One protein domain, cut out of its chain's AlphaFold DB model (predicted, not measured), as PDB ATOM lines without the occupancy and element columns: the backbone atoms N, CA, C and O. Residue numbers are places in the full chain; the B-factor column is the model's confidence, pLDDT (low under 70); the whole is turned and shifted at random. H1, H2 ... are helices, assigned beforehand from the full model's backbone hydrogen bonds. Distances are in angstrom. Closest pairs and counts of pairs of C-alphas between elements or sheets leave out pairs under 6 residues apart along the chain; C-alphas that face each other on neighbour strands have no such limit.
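AT A GLANCE: This is residues 2 to 57 of the 479 residues of an uncharacterized protein of Culex quinquefasciatus (UniProt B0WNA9). One long straight helix, H3, follows an open arc of chain that holds two short helices, H1 and H2, and packs on none of it. The printed part has 56 residues, with three named helices in the order H1, H2, H3 and no named strand: all helix. It is loose, with a radius of gyration of the C-alphas of 14.0 A and spans of 37 by 30 by 21 A.

IN THESE COORDINATES: H1 is residues 2 to 7, from C-alpha 2 at (219.272, 155.950, 141.655). H2 is residues 15 to 18. H3, residues 33 to 53, is 30.2 A long and ends at C-alpha 53 (197.083, 166.024, 142.371).

HOW THE PARTS SIT: H1, H2 and H3 are apart from each other. In H3 every O i to N i+4 pair is within hydrogen-bond range; in H1 0 of 2 are, and 0 of 3 O i to N i+3 pairs; H2 is too short for an i+4 pair.

THE WHOLE: The C-alphas farthest apart, of Thr 31 and Ser 56, are 39.3 A apart. The printed part has no cut. The link H2 to H3 is long, 14 residues. Residues 2 to 27 have pLDDT under 70.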
ATOM      1  N   ILE A   2     217.938 155.559 141.133       41.72
ATOM      2  CA  ILE A   2     219.272 155.950 141.655       41.72
ATOM      3  C   ILE A   2     219.896 157.166 140.927       41.72
ATOM      4  O   ILE A   2     220.595 157.955 141.552       41.72
ATOM      5  N   PHE A   3     219.584 157.390 139.643       38.41
ATOM      6  CA  PHE A   3     220.072 158.571 138.905       38.41
ATOM      7  C   PHE A   3     219.397 159.893 139.309       38.41
ATOM      8  O   PHE A   3     220.021 160.942 139.210       38.41
ATOM      9  N   ILE A   4     218.163 159.844 139.822       47.03
ATOM     10  CA  ILE A   4     217.424 161.044 140.256       47.03
ATOM     11  C   ILE A   4     217.945 161.542 141.612       47.03
ATOM     12  O   ILE A   4     218.015 162.741 141.851       47.03
ATOM     13  N   ILE A   5     218.395 160.632 142.482       44.34
ATOM     14  CA  ILE A   5     218.887 161.000 143.818       44.34
ATOM     15  C   ILE A   5     220.261 161.680 143.738       44.34
ATOM     16  O   ILE A   5     220.540 162.582 144.522       44.34
ATOM     17  N   LYS A   6     221.100 161.325 142.753       41.97
ATOM     18  CA  LYS A   6     222.437 161.925 142.615       41.97
ATOM     19  C   LYS A   6     222.428 163.361 142.068       41.97
ATOM     20  O   LYS A   6     223.399 164.076 142.275       41.97
ATOM     21  N   TYR A   7     221.348 163.779 141.405       44.72
ATOM     22  CA  TYR A   7     221.180 165.152 140.907       44.72
ATOM     23  C   TYR A   7     220.594 166.107 141.960       44.72
ATOM     24  O   TYR A   7     220.694 167.320 141.817       44.72
ATOM     25  N   SER A   8     220.006 165.578 143.038       48.78
ATOM     26  CA  SER A   8     219.277 166.375 144.034       48.78
ATOM     27  C   SER A   8     220.172 167.120 145.034       48.78
ATOM     28  O   SER A   8     219.660 167.952 145.780       48.78
ATOM     29  N   THR A   9     221.476 166.837 145.089       45.94
ATOM     30  CA  THR A   9     222.393 167.415 146.093       45.94
ATOM     31  C   THR A   9     223.167 168.651 145.618       45.94
ATOM     32  O   THR A   9     223.837 169.274 146.430       45.94
ATOM     33  N   GLU A  10     223.046 169.053 144.347       47.69
ATOM     34  CA  GLU A  10     223.822 170.159 143.740       47.69
ATOM     35  C   GLU A  10     222.948 171.372 143.325       47.69
ATOM     36  O   GLU A  10     223.412 172.287 142.651       47.69
ATOM     37  N   ILE A  11     221.669 171.424 143.730       57.62
ATOM     38  CA  ILE A  11     220.697 172.440 143.261       57.62
ATOM     39  C   ILE A  11     220.563 173.725 144.139       57.62
ATOM     40  O   ILE A  11     219.645 174.499 143.886       57.62
ATOM     41  N   PRO A  12     221.398 174.085 145.143       47.53
ATOM     42  CA  PRO A  12     221.108 175.312 145.894       47.53
ATOM     43  C   PRO A  12     221.632 176.606 145.241       47.53
ATOM     44  O   PRO A  12     221.182 177.680 145.624       47.53
ATOM     45  N   ILE A  13     222.552 176.549 144.264       50.97
ATOM     46  CA  ILE A  13     223.308 177.753 143.842       50.97
ATOM     47  C   ILE A  13     222.843 178.321 142.492       50.97
ATOM     48  O   ILE A  13     222.849 179.533 142.294       50.97
ATOM     49  N   VAL A  14     222.375 177.478 141.565       51.78
ATOM     50  CA  VAL A  14     221.984 177.948 140.223       51.78
ATOM     51  C   VAL A  14     220.613 178.634 140.252       51.78
ATOM     52  O   VAL A  14     220.437 179.661 139.601       51.78
ATOM     53  N   CYS A  15     219.661 178.143 141.059       49.59
ATOM     54  CA  CYS A  15     218.298 178.687 141.153       49.59
ATOM     55  C   CYS A  15     218.248 180.188 141.480       49.59
ATOM     56  O   CYS A  15     217.358 180.874 140.992       49.59
ATOM     57  N   HIS A  16     219.208 180.714 142.245       43.84
ATOM     58  CA  HIS A  16     219.206 182.123 142.643       43.84
ATOM     59  C   HIS A  16     219.584 183.087 141.498       43.84
ATOM     60  O   HIS A  16     219.263 184.266 141.568       43.84
ATOM     61  N   VAL A  17     220.222 182.603 140.426       51.53
ATOM     62  CA  VAL A  17     220.616 183.428 139.263       51.53
ATOM     63  C   VAL A  17     219.552 183.410 138.152       51.53
ATOM     64  O   VAL A  17     219.492 184.332 137.341       51.53
ATOM     65  N   TRP A  18     218.665 182.406 138.131       50.50
ATOM     66  CA  TRP A  18     217.590 182.295 137.132       50.50
ATOM     67  C   TRP A  18     216.470 183.324 137.316       50.50
ATOM     68  O   TRP A  18     215.876 183.754 136.329       50.50
ATOM     69  N   PHE A  19     216.162 183.712 138.556       51.94
ATOM     70  CA  PHE A  19     215.014 184.581 138.828       51.94
ATOM     71  C   PHE A  19     215.293 186.070 138.572       51.94
ATOM     72  O   PHE A  19     214.373 186.785 138.183       51.94
ATOM     73  N   ASP A  20     216.543 186.524 138.699       56.09
ATOM     74  CA  ASP A  20     216.877 187.957 138.625       56.09
ATOM     75  C   ASP A  20     217.022 188.513 137.193       56.09
ATOM     76  O   ASP A  20     217.039 189.725 137.008       56.09
ATOM     77  N   ASN A  21     217.079 187.663 136.158       51.16
ATOM     78  CA  ASN A  21     217.219 188.092 134.755       51.16
ATOM     79  C   ASN A  21     216.194 187.425 133.824       51.16
ATOM     80  O   ASN A  21     216.540 186.887 132.770       51.16
ATOM     81  N   PHE A  22     214.913 187.457 134.196       56.78
ATOM     82  CA  PHE A  22     213.828 186.907 133.378       56.78
ATOM     83  C   PHE A  22     213.482 187.822 132.181       56.78
ATOM     84  O   PHE A  22     212.387 188.375 132.084       56.78
ATOM     85  N   ASP A  23     214.414 188.010 131.238       63.88
ATOM     86  CA  ASP A  23     214.091 188.646 129.956       63.88
ATOM     87  C   ASP A  23     213.346 187.635 129.069       63.88
ATOM     88  O   ASP A  23     213.920 186.705 128.489       63.88
ATOM     89  N   THR A  24     212.032 187.830 128.953       61.94
ATOM     90  CA  THR A  24     211.121 187.007 128.138       61.94
ATOM     91  C   THR A  24     211.551 186.898 126.672       61.94
ATOM     92  O   THR A  24     211.170 185.943 125.995       61.94
ATOM     93  N   ARG A  25     212.388 187.820 126.171       67.94
ATOM     94  CA  ARG A  25     212.915 187.797 124.796       67.94
ATOM     95  C   ARG A  25     214.035 186.780 124.580       67.94
ATOM     96  O   ARG A  25     214.228 186.342 123.446       67.94
ATOM     97  N   TYR A  26     214.755 186.392 125.630       67.00
ATOM     98  CA  TYR A  26     215.837 185.399 125.564       67.00
ATOM     99  C   TYR A  26     215.467 184.070 126.220       67.00
ATOM    100  O   TYR A  26     216.200 183.098 126.062       67.00
ATOM    101  N   PHE A  27     214.300 184.001 126.865       69.38
ATOM    102  CA  PHE A  27     213.794 182.820 127.563       69.38
ATOM    103  C   PHE A  27     213.841 181.530 126.729       69.38
ATOM    104  O   PHE A  27     214.128 180.467 127.262       69.38
ATOM    105  N   TRP A  28     213.605 181.612 125.415       73.25
ATOM    106  CA  TRP A  28     213.621 180.449 124.512       73.25
ATOM    107  C   TRP A  28     214.912 180.267 123.703       73.25
ATOM    108  O   TRP A  28     214.995 179.385 122.851       73.25
ATOM    109  N   SER A  29     215.929 181.088 123.964       72.25
ATOM    110  CA  SER A  29     217.217 181.083 123.267       72.25
ATOM    111  C   SER A  29     218.288 180.375 124.104       72.25
ATOM    112  O   SER A  29     219.273 180.988 124.514       72.25
ATOM    113  N   TRP A  30     218.085 179.083 124.363       80.50
ATOM    114  CA  TRP A  30     218.985 178.261 125.175       80.50
ATOM    115  C   TRP A  30     220.349 178.079 124.494       80.50
ATOM    116  O   TRP A  30     220.427 177.722 123.319       80.50
ATOM    117  N   THR A  31     221.430 178.327 125.234       79.19
ATOM    118  CA  THR A  31     222.817 178.226 124.744       79.19
ATOM    119  C   THR A  31     223.370 176.805 124.799       79.19
ATOM    120  O   THR A  31     224.266 176.466 124.029       79.19
ATOM    121  N   ASP A  32     222.822 175.975 125.686       80.81
ATOM    122  CA  ASP A  32     223.226 174.594 125.909       80.81
ATOM    123  C   ASP A  32     222.013 173.651 125.869       80.81
ATOM    124  O   ASP A  32     220.946 173.939 126.419       80.81
ATOM    125  N   PHE A  33     222.184 172.509 125.202       83.50
ATOM    126  CA  PHE A  33     221.122 171.525 124.999       83.50
ATOM    127  C   PHE A  33     220.786 170.768 126.288       83.50
ATOM    128  O   PHE A  33     219.616 170.460 126.519       83.50
ATOM    129  N   GLN A  34     221.778 170.501 127.145       80.62
ATOM    130  CA  GLN A  34     221.540 169.797 128.407       80.62
ATOM    131  C   GLN A  34     220.679 170.647 129.346       80.62
ATOM    132  O   GLN A  34     219.672 170.169 129.861       80.62
ATOM    133  N   SER A  35     221.008 171.934 129.471       84.25
ATOM    134  CA  SER A  35     220.231 172.896 130.263       84.25
ATOM    135  C   SER A  35     218.777 173.034 129.773       84.25
ATOM    136  O   SER A  35     217.854 173.132 130.579       84.25
ATOM    137  N   TYR A  36     218.555 172.978 128.453       85.12
ATOM    138  CA  TYR A  36     217.212 172.955 127.859       85.12
ATOM    139  C   TYR A  36     216.422 171.693 128.236       85.12
ATOM    140  O   TYR A  36     215.247 171.781 128.601       85.12
ATOM    141  N   LEU A  37     217.051 170.517 128.154       88.75
ATOM    142  CA  LEU A  37     216.403 169.255 128.509       88.75
ATOM    143  C   LEU A  37     216.067 169.184 129.997       88.75
ATOM    144  O   LEU A  37     214.960 168.767 130.339       88.75
ATOM    145  N   ASP A  38     216.982 169.617 130.864       86.88
ATOM    146  CA  ASP A  38     216.767 169.634 132.310       86.88
ATOM    147  C   ASP A  38     215.592 170.560 132.667       86.88
ATOM    148  O   ASP A  38     214.704 170.171 133.425       86.88
ATOM    149  N   PHE A  39     215.505 171.740 132.039       88.12
ATOM    150  CA  PHE A  39     214.364 172.645 132.197       88.12
ATOM    151  C   PHE A  39     213.042 172.012 131.729       88.12
ATOM    152  O   PHE A  39     212.048 172.033 132.456       88.12
ATOM    153  N   MET A  40     213.026 171.395 130.544       90.06
ATOM    154  CA  MET A  40     211.841 170.705 130.020       90.06
ATOM    155  C   MET A  40     211.393 169.548 130.909       90.06
ATOM    156  O   MET A  40     210.194 169.343 131.103       90.06
ATOM    157  N   LEU A  41     212.346 168.810 131.479       91.69
ATOM    158  CA  LEU A  41     212.076 167.723 132.405       91.69
ATOM    159  C   LEU A  41     211.445 168.259 133.690       91.69
ATOM    160  O   LEU A  41     210.443 167.704 134.138       91.69
ATOM    161  N   VAL A  42     211.962 169.354 134.251       92.38
ATOM    162  CA  VAL A  42     211.368 170.000 135.432       92.38
ATOM    163  C   VAL A  42     209.937 170.450 135.144       92.38
ATOM    164  O   VAL A  42     209.037 170.116 135.912       92.38
ATOM    165  N   VAL A  43     209.692 171.130 134.019       91.75
ATOM    166  CA  VAL A  43     208.337 171.545 133.612       91.75
ATOM    167  C   VAL A  43     207.413 170.336 133.457       91.75
ATOM    168  O   VAL A  43     206.275 170.371 133.925       91.75
ATOM    169  N   TRP A  44     207.899 169.247 132.860       94.19
ATOM    170  CA  TRP A  44     207.128 168.017 132.705       94.19
ATOM    171  C   TRP A  44     206.811 167.349 134.049       94.19
ATOM    172  O   TRP A  44     205.663 166.982 134.276       94.19
ATOM    173  N   VAL A  45     207.784 167.222 134.959       95.19
ATOM    174  CA  VAL A  45     207.581 166.622 136.290       95.19
ATOM    175  C   VAL A  45     206.614 167.456 137.121       95.19
ATOM    176  O   VAL A  45     205.700 166.900 137.724       95.19
ATOM    177  N   VAL A  46     206.776 168.782 137.133       94.56
ATOM    178  CA  VAL A  46     205.871 169.692 137.846       94.56
ATOM    179  C   VAL A  46     204.472 169.629 137.237       94.56
ATOM    180  O   VAL A  46     203.500 169.454 137.968       94.56
ATOM    181  N   GLY A  47     204.358 169.683 135.909       92.00
ATOM    182  CA  GLY A  47     203.082 169.555 135.206       92.00
ATOM    183  C   GLY A  47     202.391 168.220 135.488       92.00
ATOM    184  O   GLY A  47     201.200 168.196 135.796       92.00
ATOM    185  N   ALA A  48     203.135 167.113 135.465       91.81
ATOM    186  CA  ALA A  48     202.627 165.785 135.790       91.81
ATOM    187  C   ALA A  48     202.198 165.678 137.261       91.81
ATOM    188  O   ALA A  48     201.141 165.118 137.539       91.81
ATOM    189  N   ALA A  49     202.964 166.248 138.195       93.69
ATOM    190  CA  ALA A  49     202.623 166.266 139.615       93.69
ATOM    191  C   ALA A  49     201.347 167.076 139.885       93.69
ATOM    192  O   ALA A  49     200.443 166.583 140.557       93.69
ATOM    193  N   VAL A  50     201.228 168.278 139.313       92.12
ATOM    194  CA  VAL A  50     200.016 169.110 139.415       92.12
ATOM    195  C   VAL A  50     198.815 168.379 138.814       92.12
ATOM    196  O   VAL A  50     197.763 168.294 139.445       92.12
ATOM    197  N   THR A  51     198.987 167.777 137.637       91.88
ATOM    198  CA  THR A  51     197.932 167.011 136.959       91.88
ATOM    199  C   THR A  51     197.510 165.779 137.764       91.88
ATOM    200  O   THR A  51     196.324 165.474 137.842       91.88
ATOM    201  N   TYR A  52     198.452 165.099 138.423       91.69
ATOM    202  CA  TYR A  52     198.172 163.963 139.303       91.69
ATOM    203  C   TYR A  52     197.419 164.375 140.575       91.69
ATOM    204  O   TYR A  52     196.479 163.696 140.978       91.69
ATOM    205  N   LEU A  53     197.785 165.503 141.193       91.56
ATOM    206  CA  LEU A  53     197.083 166.024 142.371       91.56
ATOM    207  C   LEU A  53     195.658 166.483 142.036       91.56
ATOM    208  O   LEU A  53     194.748 166.298 142.839       91.56
ATOM    209  N   MET A  54     195.453 167.052 140.845       88.06
ATOM    210  CA  MET A  54     194.157 167.570 140.394       88.06
ATOM    211  C   MET A  54     193.341 166.561 139.571       88.06
ATOM    212  O   MET A  54     192.363 166.938 138.930       88.06
ATOM    213  N   LEU A  55     193.687 165.269 139.618       87.56
ATOM    214  CA  LEU A  55     193.003 164.220 138.851       87.56
ATOM    215  C   LEU A  55     191.533 164.030 139.243       87.56
ATOM    216  O   LEU A  55     190.720 163.620 138.421       87.56
ATOM    217  N   SER A  56     191.189 164.345 140.493       88.19
ATOM    218  CA  SER A  56     189.814 164.292 141.002       88.19
ATOM    219  C   SER A  56     188.945 165.464 140.530       88.19
ATOM    220  O   SER A  56     187.726 165.425 140.693       88.19
ATOM    221  N   VAL A  57     189.547 166.506 139.949       90.00
ATOM    222  CA  VAL A  57     188.871 167.743 139.559       90.00
ATOM    223  C   VAL A  57     188.545 167.707 138.062       90.00
ATOM    224  O   VAL A  57     189.408 167.909 137.211       90.00
TER     225      VAL A  57